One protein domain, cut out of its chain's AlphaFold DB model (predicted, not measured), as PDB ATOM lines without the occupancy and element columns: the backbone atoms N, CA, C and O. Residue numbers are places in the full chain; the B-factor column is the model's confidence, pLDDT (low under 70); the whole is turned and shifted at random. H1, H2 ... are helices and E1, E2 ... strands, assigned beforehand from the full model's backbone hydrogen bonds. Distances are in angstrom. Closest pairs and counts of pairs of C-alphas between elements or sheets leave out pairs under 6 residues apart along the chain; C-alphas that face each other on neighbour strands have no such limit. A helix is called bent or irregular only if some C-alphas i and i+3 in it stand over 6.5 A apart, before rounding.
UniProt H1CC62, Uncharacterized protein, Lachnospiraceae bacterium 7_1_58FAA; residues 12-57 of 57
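AT A GLANCE: This is residues 12 to 57 of the 57 residues of an uncharacterized protein of Lachnospiraceae bacterium 7_1_58FAA (UniProt H1CC62). A small sheet of three strands, folded as two successive hairpins, makes one end of the domain, and a single helix, H1, sticks out beyond it as a free arm, with no contact between helix and sheet. The sheet and H1 are joined by residues 34 to 41, and the arm makes much of the length. The printed part has 46 residues, with three named strands and one named helix in the order E1, E2, E3, H1; the sheet's order is E1, E2, E3, all antiparallel, and the class is mixed, helices and strands. The whole is extended, with a radius of gyration of the C-alphas of 15.2 A, and the C-alphas span 49 by 21 by 11 A along their three main axes.

IN THESE COORDINATES: The printed part begins with strand E1, residues 12 to 14, which starts at C-alpha 12 at (92.836, 77.868, 65.859) and is 6.9 A long from first to last C-alpha. After residues 15 to 18 comes strand E2, residues 19 to 24, 16.5 A from first to last C-alpha. Gly 25 and Asn 26 lead into strand E3, residues 27 to 33, the longest strand by residues, with 17.9 A from C-alpha 27 at (86.271, 82.179, 74.722) to C-alpha 33 at (82.939, 74.854, 58.722). Residues 34 to 41 follow, and then helix H1, residues 42 to 55, measures 20.0 A from first to last C-alpha and ends at C-alpha 55 at (63.274, 64.911, 42.937). H1 is not bent. Residues 56 and 57 come after it.

HOW THE PARTS SIT: E1, E2 and E3 form a meander, each strand the antiparallel neighbour of the one before with no named helix between. E1 and E2 are a hairpin, with 148 degrees between their N-to-C directions. In this pair the C-alphas of Thr 14 and Gln 20 face each other at 4.3 A, and N 13 with O 21 at 2.9 A and N 21 with O 13 at 2.8 A are within hydrogen-bond range. E2 and E3 are also a hairpin, antiparallel at 155 degrees between their directions. Their C-alphas that face each other run from Thr 19 and Glu 33, 4.4 A apart, to Val 24 and Thr 27, 5.3 A apart. Among their backbone pairs within hydrogen-bond range are N 22 and O 29 at 2.9 A, and N 24 and O 27 at 3.0 A. E2 is the inner strand, and E1 and E3 are the edge strands. The sheet's C-alphas lie up to 2.8 A off the best plane through all of them. H1 is not on the sheet, with 0 pairs of C-alphas within 10 A. E1 and H1 are apart, and E2 and H1 are apart. In H1 every O i to N i+4 pair is within hydrogen-bond range.

THE WHOLE: The outline is only just a rod, and the two C-alphas farthest apart are those of Gly 25 and Ala 57, at 49.1 A. The C-alphas of Tyr 12 and Ala 57, the first and last printed residues, are 41.8 A apart. Residues 40 to 57, of which 42 to 55 belong to H1, stand free. The printed part has no cut, and Ala 57 is the chain's last residue. The links from E1 to E2 and from E2 to E3 are tight, and the link from E3 to H1, with 8 residues between them, is short. The mean pLDDT of the printed part is 83.3, and the model's confidence is under 70 at residues 33 to 38 and at residue 57. The mean pLDDT of H1 is 91.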
ATOM      1  N   TYR A  12      93.870  78.566  66.612       90.81
ATOM      2  CA  TYR A  12      92.836  77.868  65.859       90.81
ATOM      3  C   TYR A  12      92.857  76.383  66.214       90.81
ATOM      4  O   TYR A  12      93.925  75.777  66.297       90.81
ATOM      5  N   ILE A  13      91.680  75.803  66.428       89.81
ATOM      6  CA  ILE A  13      91.492  74.360  66.594       89.81
ATOM      7  C   ILE A  13      90.417  73.886  65.620       89.81
ATOM      8  O   ILE A  13      89.487  74.633  65.329       89.81
ATOM      9  N   THR A  14      90.521  72.647  65.161       87.12
ATOM     10  CA  THR A  14      89.507  72.012  64.314       87.12
ATOM     11  C   THR A  14      88.998  70.771  65.031       87.12
ATOM     12  O   THR A  14      89.803  70.020  65.584       87.12
ATOM     13  N   ASP A  15      87.681  70.586  65.082       84.94
ATOM     14  CA  ASP A  15      87.088  69.375  65.647       84.94
ATOM     15  C   ASP A  15      87.067  68.208  64.643       84.94
ATOM     16  O   ASP A  15      87.477  68.332  63.488       84.94
ATOM     17  N   GLU A  16      86.592  67.051  65.099       78.69
ATOM     18  CA  GLU A  16      86.475  65.832  64.292       78.69
ATOM     19  C   GLU A  16      85.549  65.974  63.072       78.69
ATOM     20  O   GLU A  16      85.713  65.258  62.081       78.69
ATOM     21  N   ASN A  17      84.620  66.930  63.117       73.81
ATOM     22  CA  ASN A  17      83.670  67.212  62.048       73.81
ATOM     23  C   ASN A  17      84.219  68.230  61.036       73.81
ATOM     24  O   ASN A  17      83.571  68.490  60.026       73.81
ATOM     25  N   GLY A  18      85.412  68.791  61.264       74.19
ATOM     26  CA  GLY A  18      85.999  69.820  60.404       74.19
ATOM     27  C   GLY A  18      85.572  71.248  60.758       74.19
ATOM     28  O   GLY A  18      85.919  72.188  60.038       74.19
ATOM     29  N   THR A  19      84.865  71.451  61.874       82.69
ATOM     30  CA  THR A  19      84.499  72.793  62.335       82.69
ATOM     31  C   THR A  19      85.710  73.468  62.958       82.69
ATOM     32  O   THR A  19      86.296  72.963  63.920       82.69
ATOM     33  N   GLN A  20      86.076  74.638  62.436       87.81
ATOM     34  CA  GLN A  20      87.184  75.425  62.958       87.81
ATOM     35  C   GLN A  20      86.700  76.429  64.008       87.81
ATOM     36  O   GLN A  20      85.724  77.162  63.817       87.81
ATOM     37  N   PHE A  21      87.437  76.501  65.111       90.81
ATOM     38  CA  PHE A  21      87.210  77.436  66.200       90.81
ATOM     39  C   PHE A  21      88.443  78.292  66.455       90.81
ATOM     40  O   PHE A  21      89.571  77.799  66.440       90.81
ATOM     41  N   PHE A  22      88.204  79.556  66.776       91.25
ATOM     42  CA  PHE A  22      89.188  80.464  67.342       91.25
ATOM     43  C   PHE A  22      89.034  80.471  68.865       91.25
ATOM     44  O   PHE A  22      87.928  80.666  69.375       91.25
ATOM     45  N   VAL A  23      90.126  80.221  69.588       92.94
ATOM     46  CA  VAL A  23      90.124  80.074  71.049       92.94
ATOM     47  C   VAL A  23      91.119  81.038  71.682       92.94
ATOM     48  O   VAL A  23      92.297  81.035  71.318       92.94
ATOM     49  N   VAL A  24      90.640  81.824  72.651       91.81
ATOM     50  CA  VAL A  24      91.431  82.717  73.514       91.81
ATOM     51  C   VAL A  24      90.850  82.657  74.925       91.81
ATOM     52  O   VAL A  24      89.692  83.034  75.130       91.81
ATOM     53  N   GLY A  25      91.630  82.209  75.909       87.94
ATOM     54  CA  GLY A  25      91.107  82.033  77.263       87.94
ATOM     55  C   GLY A  25      89.950  81.026  77.280       87.94
ATOM     56  O   GLY A  25      89.958  79.999  76.604       87.94
ATOM     57  N   ASN A  26      88.872  81.412  77.962       88.88
ATOM     58  CA  ASN A  26      87.618  80.653  78.000       88.88
ATOM     59  C   ASN A  26      86.687  80.937  76.807       88.88
ATOM     60  O   ASN A  26      85.584  80.395  76.745       88.88
ATOM     61  N   THR A  27      87.092  81.803  75.875       88.50
ATOM     62  CA  THR A  27      86.271  82.179  74.722       88.50
ATOM     63  C   THR A  27      86.562  81.250  73.551       88.50
ATOM     64  O   THR A  27      87.707  81.132  73.112       88.50
ATOM     65  N   LYS A  28      85.513  80.615  73.018       90.81
ATOM     66  CA  LYS A  28      85.560  79.752  71.832       90.81
ATOM     67  C   LYS A  28      84.559  80.264  70.798       90.81
ATOM     68  O   LYS A  28      83.354  80.159  71.001       90.81
ATOM     69  N   ILE A  29      85.063  80.810  69.695       90.12
ATOM     70  CA  ILE A  29      84.254  81.367  68.601       90.12
ATOM     71  C   ILE A  29      84.286  80.384  67.429       90.12
ATOM     72  O   ILE A  29      85.366  79.980  66.997       90.12
ATOM     73  N   ARG A  30      83.118  79.986  66.912       89.25
ATOM     74  CA  ARG A  30      83.010  79.203  65.668       89.25
ATOM     75  C   ARG A  30      83.344  80.123  64.493       89.25
ATOM     76  O   ARG A  30      82.689  81.146  64.336       89.25
ATOM     77  N   VAL A  31      84.365  79.777  63.709       82.38
ATOM     78  CA  VAL A  31      84.871  80.629  62.618       82.38
ATOM     79  C   VAL A  31      84.243  80.207  61.297       82.38
ATOM     80  O   VAL A  31      83.538  80.988  60.670       82.38
ATOM     81  N   THR A  32      84.464  78.960  60.885       70.56
ATOM     82  CA  THR A  32      83.906  78.403  59.649       70.56
ATOM     83  C   THR A  32      83.828  76.880  59.765       70.56
ATOM     84  O   THR A  32      84.607  76.254  60.490       70.56
ATOM     85  N   GLU A  33      82.888  76.276  59.047       61.00
ATOM     86  CA  GLU A  33      82.939  74.854  58.722       61.00
ATOM     87  C   GLU A  33      83.746  74.725  57.427       61.00
ATOM     88  O   GLU A  33      83.314  75.186  56.370       61.00
ATOM     89  N   HIS A  34      84.961  74.182  57.510       64.69
ATOM     90  CA  HIS A  34      85.641  73.727  56.301       64.69
ATOM     91  C   HIS A  34      85.027  72.383  55.919       64.69
ATOM     92  O   HIS A  34      84.710  71.582  56.800       64.69
ATOM     93  N   PHE A  35      84.889  72.102  54.619       62.34
ATOM     94  CA  PHE A  35      84.591  70.736  54.195       62.34
ATOM     95  C   PHE A  35      85.696  69.835  54.745       62.34
ATOM     96  O   PHE A  35      86.871  70.008  54.412       62.34
ATOM     97  N   ASN A  36      85.318  68.938  55.656       61.88
ATOM     98  CA  ASN A  36      86.222  67.977  56.265       61.88
ATOM     99  C   ASN A  36      87.040  67.289  55.157       61.88
ATOM    100  O   ASN A  36      86.476  66.871  54.149       61.88
ATOM    101  N   SER A  37      88.353  67.132  55.342       65.50
ATOM    102  CA  SER A  37      89.197  66.386  54.396       65.50
ATOM    103  C   SER A  37      88.788  64.912  54.264       65.50
ATOM    104  O   SER A  37      89.116  64.273  53.269       65.50
ATOM    105  N   LYS A  38      88.053  64.384  55.249       69.62
ATOM    106  CA  LYS A  38      87.378  63.077  55.245       69.62
ATOM    107  C   LYS A  38      85.876  63.160  54.926       69.62
ATOM    108  O   LYS A  38      85.195  62.138  54.951       69.62
ATOM    109  N   GLY A  39      85.343  64.360  54.715       70.12
ATOM    110  CA  GLY A  39      83.951  64.590  54.341       70.12
ATOM    111  C   GLY A  39      83.714  64.350  52.852       70.12
ATOM    112  O   GLY A  39      84.646  64.108  52.088       70.12
ATOM    113  N   LYS A  40      82.447  64.434  52.435       75.06
ATOM    114  CA  LYS A  40      82.091  64.405  51.010       75.06
ATOM    115  C   LYS A  40      82.764  65.570  50.289       75.06
ATOM    116  O   LYS A  40      82.775  66.692  50.803       75.06
ATOM    117  N   HIS A  41      83.294  65.318  49.096       81.00
ATOM    118  CA  HIS A  41      83.880  66.383  48.299       81.00
ATOM    119  C   HIS A  41      82.788  67.360  47.857       81.00
ATOM    120  O   HIS A  41      81.621  66.994  47.712       81.00
ATOM    121  N   ILE A  42      83.175  68.608  47.581       83.31
ATOM    122  CA  ILE A  42      82.241  69.637  47.103       83.31
ATOM    123  C   ILE A  42      81.442  69.170  45.878       83.31
ATOM    124  O   ILE A  42      80.250  69.441  45.785       83.31
ATOM    125  N   LYS A  43      82.075  68.398  44.984       84.44
ATOM    126  CA  LYS A  43      81.421  67.783  43.826       84.44
ATOM    127  C   LYS A  43      80.242  66.901  44.248       84.44
ATOM    128  O   LYS A  43      79.137  67.098  43.756       84.44
ATOM    129  N   ASP A  44      80.461  65.997  45.200       85.94
ATOM    130  CA  ASP A  44      79.434  65.068  45.684       85.94
ATOM    131  C   ASP A  44      78.280  65.819  46.362       85.94
ATOM    132  O   ASP A  44      77.123  65.408  46.299       85.94
ATOM    133  N   LEU A  45      78.579  66.927  47.041       87.06
ATOM    134  CA  LEU A  45      77.561  67.765  47.674       87.06
ATOM    135  C   LEU A  45      76.699  68.489  46.639       87.06
ATOM    136  O   LEU A  45      75.479  68.529  46.791       87.06
ATOM    137  N   VAL A  46      77.314  69.007  45.573       91.56
ATOM    138  CA  VAL A  46      76.602  69.647  44.461       91.56
ATOM    139  C   VAL A  46      75.723  68.635  43.726       91.56
ATOM    140  O   VAL A  46      74.550  68.917  43.495       91.56
ATOM    141  N   GLU A  47      76.240  67.441  43.425       94.75
ATOM    142  CA  GLU A  47      75.454  66.367  42.800       94.75
ATOM    143  C   GLU A  47      74.245  65.977  43.660       94.75
ATOM    144  O   GLU A  47      73.121  65.919  43.160       94.75
ATOM    145  N   ASN A  48      74.440  65.798  44.973       90.56
ATOM    146  CA  ASN A  48      73.342  65.497  45.896       90.56
ATOM    147  C   ASN A  48      72.299  66.625  45.950       90.56
ATOM    148  O   ASN A  48      71.102  66.344  45.981       90.56
ATOM    149  N   ALA A  49      72.729  67.892  45.951       92.12
ATOM    150  CA  ALA A  49      71.823  69.039  45.977       92.12
ATOM    151  C   ALA A  49      70.973  69.129  44.701       92.12
ATOM    152  O   ALA A  49      69.764  69.348  44.785       92.12
ATOM    153  N   VAL A  50      71.579  68.909  43.530       95.75
ATOM    154  CA  VAL A  50      70.866  68.880  42.244       95.75
ATOM    155  C   VAL A  50      69.875  67.721  42.203       95.75
ATOM    156  O   VAL A  50      68.722  67.926  41.836       95.75
ATOM    157  N   GLN A  51      70.284  66.522  42.628       96.12
ATOM    158  CA  GLN A  51      69.399  65.356  42.650       96.12
ATOM    159  C   GLN A  51      68.211  65.558  43.596       96.12
ATOM    160  O   GLN A  51      67.084  65.205  43.256       96.12
ATOM    161  N   TYR A  52      68.449  66.146  44.773       95.38
ATOM    162  CA  TYR A  52      67.384  66.495  45.706       95.38
ATOM    163  C   TYR A  52      66.405  67.496  45.085       95.38
ATOM    164  O   TYR A  52      65.203  67.259  45.117       95.38
ATOM    165  N   ALA A  53      66.910  68.573  44.475       95.62
ATOM    166  CA  ALA A  53      66.075  69.585  43.832       95.62
ATOM    167  C   ALA A  53      65.254  69.012  42.665       95.62
ATOM    168  O   ALA A  53      64.081  69.339  42.530       95.62
ATOM    169  N   ALA A  54      65.846  68.127  41.858       94.62
ATOM    170  CA  ALA A  54      65.162  67.463  40.751       94.62
ATOM    171  C   ALA A  54      64.059  66.503  41.222       94.62
ATOM    172  O   ALA A  54      63.034  66.391  40.564       94.62
ATOM    173  N   ASN A  55      64.260  65.827  42.356       91.50
ATOM    174  CA  ASN A  55      63.274  64.911  42.937       91.50
ATOM    175  C   ASN A  55      62.202  65.625  43.781       91.50
ATOM    176  O   ASN A  55      61.207  65.006  44.149       91.50
ATOM    177  N   ALA A  56      62.441  66.882  44.155       80.50
ATOM    178  CA  ALA A  56      61.498  67.718  44.892       80.50
ATOM    179  C   ALA A  56      60.564  68.532  43.971       80.50
ATOM    180  O   ALA A  56      59.670  69.205  44.483       80.50
ATOM    181  N   ALA A  57      60.795  68.491  42.654       57.88
ATOM    182  CA  ALA A  57      59.973  69.103  41.609       57.88
ATOM    183  C   ALA A  57      58.945  68.107  41.054       57.88
ATOM    184  O   ALA A  57      57.837  68.568  40.697       57.88
TER     185      ALA A  57